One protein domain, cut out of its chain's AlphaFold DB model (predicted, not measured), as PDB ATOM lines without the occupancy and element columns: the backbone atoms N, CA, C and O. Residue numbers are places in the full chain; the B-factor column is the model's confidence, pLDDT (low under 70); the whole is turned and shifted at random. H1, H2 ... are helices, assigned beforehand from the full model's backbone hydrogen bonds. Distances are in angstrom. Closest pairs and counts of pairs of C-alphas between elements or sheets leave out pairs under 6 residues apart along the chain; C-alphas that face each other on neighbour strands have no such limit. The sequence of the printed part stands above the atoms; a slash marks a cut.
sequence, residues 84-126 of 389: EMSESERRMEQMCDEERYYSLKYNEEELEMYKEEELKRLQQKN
ATOM      1  N   GLU A  84     -72.218 221.277 -13.336       63.50
ATOM      2  CA  GLU A  84     -71.139 222.061 -13.954       63.50
ATOM      3  C   GLU A  84     -70.013 221.155 -14.487       63.50
ATOM      4  O   GLU A  84     -69.086 221.634 -15.135       63.50
ATOM      5  N   MET A  85     -70.113 219.843 -14.245       63.16
ATOM      6  CA  MET A  85     -69.156 218.835 -14.697       63.16
ATOM      7  C   MET A  85     -69.416 218.454 -16.158       63.16
ATOM      8  O   MET A  85     -70.554 218.204 -16.570       63.16
ATOM      9  N   SER A  86     -68.341 218.380 -16.941       81.62
ATOM     10  CA  SER A  86     -68.350 217.852 -18.306       81.62
ATOM     11  C   SER A  86     -68.917 216.428 -18.353       81.62
ATOM     12  O   SER A  86     -68.912 215.703 -17.358       81.62
ATOM     13  N   GLU A  87     -69.384 215.977 -19.521       84.69
ATOM     14  CA  GLU A  87     -69.883 214.600 -19.662       84.69
ATOM     15  C   GLU A  87     -68.849 213.548 -19.242       84.69
ATOM     16  O   GLU A  87     -69.217 212.524 -18.669       84.69
ATOM     17  N   SER A  88     -67.561 213.803 -19.492       85.06
ATOM     18  CA  SER A  88     -66.463 212.948 -19.034       85.06
ATOM     19  C   SER A  88     -66.352 212.908 -17.511       85.06
ATOM     20  O   SER A  88     -66.237 211.828 -16.940       85.06
ATOM     21  N   GLU A  89     -66.440 214.057 -16.846       83.31
ATOM     22  CA  GLU A  89     -66.363 214.140 -15.384       83.31
ATOM     23  C   GLU A  89     -67.589 213.505 -14.720       83.31
ATOM     24  O   GLU A  89     -67.463 212.850 -13.694       83.31
ATOM     25  N   ARG A  90     -68.775 213.621 -15.331       85.44
ATOM     26  CA  ARG A  90     -69.985 212.950 -14.833       85.44
ATOM     27  C   ARG A  90     -69.881 211.431 -14.913       85.44
ATOM     28  O   ARG A  90     -70.332 210.765 -13.989       85.44
ATOM     29  N   ARG A  91     -69.303 210.884 -15.991       90.75
ATOM     30  CA  ARG A  91     -69.051 209.435 -16.106       90.75
ATOM     31  C   ARG A  91     -68.048 208.964 -15.055       90.75
ATOM     32  O   ARG A  91     -68.253 207.919 -14.454       90.75
ATOM     33  N   MET A  92     -67.004 209.753 -14.806       85.75
ATOM     34  CA  MET A  92     -66.015 209.456 -13.768       85.75
ATOM     35  C   MET A  92     -66.638 209.465 -12.368       85.75
ATOM     36  O   MET A  92     -66.485 208.497 -11.634       85.75
ATOM     37  N   GLU A  93     -67.417 210.493 -12.024       83.69
ATOM     38  CA  GLU A  93     -68.103 210.556 -10.726       83.69
ATOM     39  C   GLU A  93     -69.104 209.407 -10.552       83.69
ATOM     40  O   GLU A  93     -69.236 208.878  -9.456       83.69
ATOM     41  N   GLN A  94     -69.775 208.980 -11.630       89.88
ATOM     42  CA  GLN A  94     -70.667 207.817 -11.597       89.88
ATOM     43  C   GLN A  94     -69.925 206.525 -11.253       89.88
ATOM     44  O   GLN A  94     -70.398 205.796 -10.388       89.88
ATOM     45  N   MET A  95     -68.761 206.273 -11.861       91.12
ATOM     46  CA  MET A  95     -67.932 205.112 -11.509       91.12
ATOM     47  C   MET A  95     -67.454 205.202 -10.053       91.12
ATOM     48  O   MET A  95     -67.568 204.240  -9.301       91.12
ATOM     49  N   CYS A  96     -67.012 206.381  -9.608       90.00
ATOM     50  CA  CYS A  96     -66.607 206.599  -8.218       90.00
ATOM     51  C   CYS A  96     -67.754 206.394  -7.215       90.00
ATOM     52  O   CYS A  96     -67.528 205.882  -6.120       90.00
ATOM     53  N   ASP A  97     -68.973 206.824  -7.543       89.38
ATOM     54  CA  ASP A  97     -70.150 206.613  -6.698       89.38
ATOM     55  C   ASP A  97     -70.560 205.133  -6.685       89.38
ATOM     56  O   ASP A  97     -70.943 204.620  -5.634       89.38
ATOM     57  N   GLU A  98     -70.462 204.429  -7.812       90.81
ATOM     58  CA  GLU A  98     -70.693 202.982  -7.870       90.81
ATOM     59  C   GLU A  98     -69.753 202.222  -6.928       90.81
ATOM     60  O   GLU A  98     -70.241 201.407  -6.148       90.81
ATOM     61  N   GLU A  99     -68.465 202.576  -6.908       89.31
ATOM     62  CA  GLU A  99     -67.482 202.047  -5.953       89.31
ATOM     63  C   GLU A  99     -67.805 202.453  -4.506       89.31
ATOM     64  O   GLU A  99     -67.873 201.623  -3.600       89.31
ATOM     65  N   ARG A 100     -68.092 203.740  -4.262       91.75
ATOM     66  CA  ARG A 100     -68.395 204.258  -2.914       91.75
ATOM     67  C   ARG A 100     -69.597 203.561  -2.274       91.75
ATOM     68  O   ARG A 100     -69.635 203.401  -1.054       91.75
ATOM     69  N   TYR A 101     -70.591 203.199  -3.080       90.38
ATOM     70  CA  TYR A 101     -71.810 202.526  -2.635       90.38
ATOM     71  C   TYR A 101     -71.834 201.033  -2.991       90.38
ATOM     72  O   TYR A 101     -72.906 200.422  -2.910       90.38
ATOM     73  N   TYR A 102     -70.691 200.443  -3.357       90.44
ATOM     74  CA  TYR A 102     -70.595 199.055  -3.804       90.44
ATOM     75  C   TYR A 102     -71.166 198.089  -2.759       90.44
ATOM     76  O   TYR A 102     -72.148 197.395  -3.029       90.44
ATOM     77  N   SER A 103     -70.667 198.165  -1.524       84.94
ATOM     78  CA  SER A 103     -71.069 197.303  -0.399       84.94
ATOM     79  C   SER A 103     -72.501 197.527   0.105       84.94
ATOM     80  O   SER A 103     -73.071 196.684   0.794       84.94
ATOM     81  N   LEU A 104     -73.122 198.665  -0.231       88.56
ATOM     82  CA  LEU A 104     -74.532 198.910   0.088       88.56
ATOM     83  C   LEU A 104     -75.460 198.188  -0.894       88.56
ATOM     84  O   LEU A 104     -76.566 197.791  -0.522       88.56
ATOM     85  N   LYS A 105     -75.046 198.072  -2.160       83.94
ATOM     86  CA  LYS A 105     -75.832 197.419  -3.214       83.94
ATOM     87  C   LYS A 105     -75.554 195.927  -3.312       83.94
ATOM     88  O   LYS A 105     -76.465 195.173  -3.646       83.94
ATOM     89  N   TYR A 106     -74.318 195.527  -3.043       84.06
ATOM     90  CA  TYR A 106     -73.836 194.171  -3.220       84.06
ATOM     91  C   TYR A 106     -73.315 193.629  -1.897       84.06
ATOM     92  O   TYR A 106     -72.534 194.281  -1.212       84.06
ATOM     93  N   ASN A 107     -73.756 192.422  -1.550       87.75
ATOM     94  CA  ASN A 107     -73.176 191.680  -0.444       87.75
ATOM     95  C   ASN A 107     -71.971 190.892  -0.970       87.75
ATOM     96  O   ASN A 107     -72.150 189.925  -1.714       87.75
ATOM     97  N   GLU A 108     -70.765 191.330  -0.616       84.75
ATOM     98  CA  GLU A 108     -69.499 190.733  -1.065       84.75
ATOM     99  C   GLU A 108     -69.436 189.234  -0.746       84.75
ATOM    100  O   GLU A 108     -69.159 188.432  -1.637       84.75
ATOM    101  N   GLU A 109     -69.844 188.841   0.465       85.12
ATOM    102  CA  GLU A 109     -69.850 187.442   0.915       85.12
ATOM    103  C   GLU A 109     -70.755 186.550   0.050       85.12
ATOM    104  O   GLU A 109     -70.438 185.397  -0.247       85.12
ATOM    105  N   GLU A 110     -71.903 187.082  -0.380       86.69
ATOM    106  CA  GLU A 110     -72.840 186.338  -1.221       86.69
ATOM    107  C   GLU A 110     -72.284 186.171  -2.643       86.69
ATOM    108  O   GLU A 110     -72.372 185.086  -3.222       86.69
ATOM    109  N   LEU A 111     -71.660 187.220  -3.195       87.06
ATOM    110  CA  LEU A 111     -70.994 187.152  -4.497       87.06
ATOM    111  C   LEU A 111     -69.820 186.169  -4.495       87.06
ATOM    112  O   LEU A 111     -69.653 185.424  -5.462       87.06
ATOM    113  N   GLU A 112     -69.013 186.158  -3.440       86.81
ATOM    114  CA  GLU A 112     -67.888 185.233  -3.293       86.81
ATOM    115  C   GLU A 112     -68.351 183.780  -3.240       86.81
ATOM    116  O   GLU A 112     -67.816 182.938  -3.960       86.81
ATOM    117  N   MET A 113     -69.408 183.495  -2.478       90.06
ATOM    118  CA  MET A 113     -70.005 182.163  -2.421       90.06
ATOM    119  C   MET A 113     -70.483 181.688  -3.805       90.06
ATOM    120  O   MET A 113     -70.236 180.539  -4.177       90.06
ATOM    121  N   TYR A 114     -71.139 182.552  -4.594       89.56
ATOM    122  CA  TYR A 114     -71.554 182.191  -5.958       89.56
ATOM    123  C   TYR A 114     -70.358 181.934  -6.880       89.56
ATOM    124  O   TYR A 114     -70.377 180.962  -7.639       89.56
ATOM    125  N   LYS A 115     -69.307 182.761  -6.796       90.31
ATOM    126  CA  LYS A 115     -68.064 182.564  -7.559       90.31
ATOM    127  C   LYS A 115     -67.392 181.238  -7.193       90.31
ATOM    128  O   LYS A 115     -66.991 180.495  -8.087       90.31
ATOM    129  N   GLU A 116     -67.313 180.909  -5.903       88.44
ATOM    130  CA  GLU A 116     -66.743 179.644  -5.428       88.44
ATOM    131  C   GLU A 116     -67.558 178.438  -5.929       88.44
ATOM    132  O   GLU A 116     -66.989 177.447  -6.399       88.44
ATOM    133  N   GLU A 117     -68.895 178.514  -5.891       88.81
ATOM    134  CA  GLU A 117     -69.757 177.446  -6.409       88.81
ATOM    135  C   GLU A 117     -69.576 177.247  -7.923       88.81
ATOM    136  O   GLU A 117     -69.484 176.107  -8.393       88.81
ATOM    137  N   GLU A 118     -69.494 178.331  -8.696       90.94
ATOM    138  CA  GLU A 118     -69.277 178.276 -10.144       90.94
ATOM    139  C   GLU A 118     -67.904 177.685 -10.492       90.94
ATOM    140  O   GLU A 118     -67.815 176.772 -11.321       90.94
ATOM    141  N   LEU A 119     -66.849 178.113  -9.793       87.62
ATOM    142  CA  LEU A 119     -65.497 177.579  -9.959       87.62
ATOM    143  C   LEU A 119     -65.457 176.075  -9.665       87.62
ATOM    144  O   LEU A 119     -64.870 175.294 -10.416       87.62
ATOM    145  N   LYS A 120     -66.156 175.640  -8.612       89.50
ATOM    146  CA  LYS A 120     -66.260 174.226  -8.237       89.50
ATOM    147  C   LYS A 120     -66.977 173.393  -9.298       89.50
ATOM    148  O   LYS A 120     -66.547 172.275  -9.587       89.50
ATOM    149  N   ARG A 121     -68.039 173.927  -9.914       87.50
ATOM    150  CA  ARG A 121     -68.726 173.271 -11.043       87.50
ATOM    151  C   ARG A 121     -67.810 173.150 -12.260       87.50
ATOM    152  O   ARG A 121     -67.790 172.099 -12.901       87.50
ATOM    153  N   LEU A 122     -67.033 174.190 -12.558       85.31
ATOM    154  CA  LEU A 122     -66.069 174.179 -13.658       85.31
ATOM    155  C   LEU A 122     -64.949 173.154 -13.415       85.31
ATOM    156  O   LEU A 122     -64.617 172.365 -14.297       85.31
ATOM    157  N   GLN A 123     -64.416 173.108 -12.194       80.25
ATOM    158  CA  GLN A 123     -63.368 172.168 -11.802       80.25
ATOM    159  C   GLN A 123     -63.864 170.717 -11.819       80.25
ATOM    160  O   GLN A 123     -63.140 169.822 -12.246       80.25
ATOM    161  N   GLN A 124     -65.118 170.474 -11.423       74.75
ATOM    162  CA  GLN A 124     -65.733 169.153 -11.527       74.75
ATOM    163  C   GLN A 124     -65.883 168.704 -12.987       74.75
ATOM    164  O   GLN A 124     -65.643 167.536 -13.283       74.75
ATOM    165  N   LYS A 125     -66.211 169.628 -13.897       73.19
ATOM    166  CA  LYS A 125     -66.273 169.363 -15.342       73.19
ATOM    167  C   LYS A 125     -64.891 169.087 -15.949       73.19
ATOM    168  O   LYS A 125     -64.775 168.242 -16.827       73.19
ATOM    169  N   ASN A 126     -63.842 169.752 -15.461       65.38
ATOM    170  CA  ASN A 126     -62.461 169.509 -15.897       65.38
ATOM    171  C   ASN A 126     -61.855 168.211 -15.324       65.38
ATOM    172  O   ASN A 126     -60.939 167.657 -15.922       65.38
TER     173      ASN A 126
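This is residues 84 to 126 of the 389 residues of the protein "SURP motif domain-containing protein" of Photinus pyralis (UniProt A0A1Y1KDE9). The longest helix, H3, and the helix H1 form the two arms of a wide, open V, with the short helix H2 at its corner and nothing packed between the arms. The printed part has 43 residues with three named helices, in the order H1, H2, H3, and no named strand; the class is all helix. It is extended, with a radius of gyration of the C-alphas of 16.8 A and spans of 53 by 22 by 8 A.

Find C-alpha 108 at (-69.499, 190.733, -1.065); from there H3, residues 108 to 126, runs 26.8 A to C-alpha 126 at (-62.461, 169.509, -15.897). H1, residues 87 to 100, begins at C-alpha 87 at (-69.883, 214.600, -19.662) and is 19.7 A long. Between them look for H2, residues 102 to 105, 5.5 A long.

H3 and H1 are apart. H2 meets H3 only through their tight link of 2 residues, and H1 only through their tight link of 1 residue. In H1 and H3 every O i to N i+4 pair is within hydrogen-bond range; H2 is too short for such a pair, but its one O i to N i+3 pair is within range.

The C-alphas of Glu 84 and Asn 126, the two farthest apart, are 53.3 A apart. The printed part has no cut and no long link. Confidence is low, with pLDDT under 70, at residues 84 to 85 and residue 126.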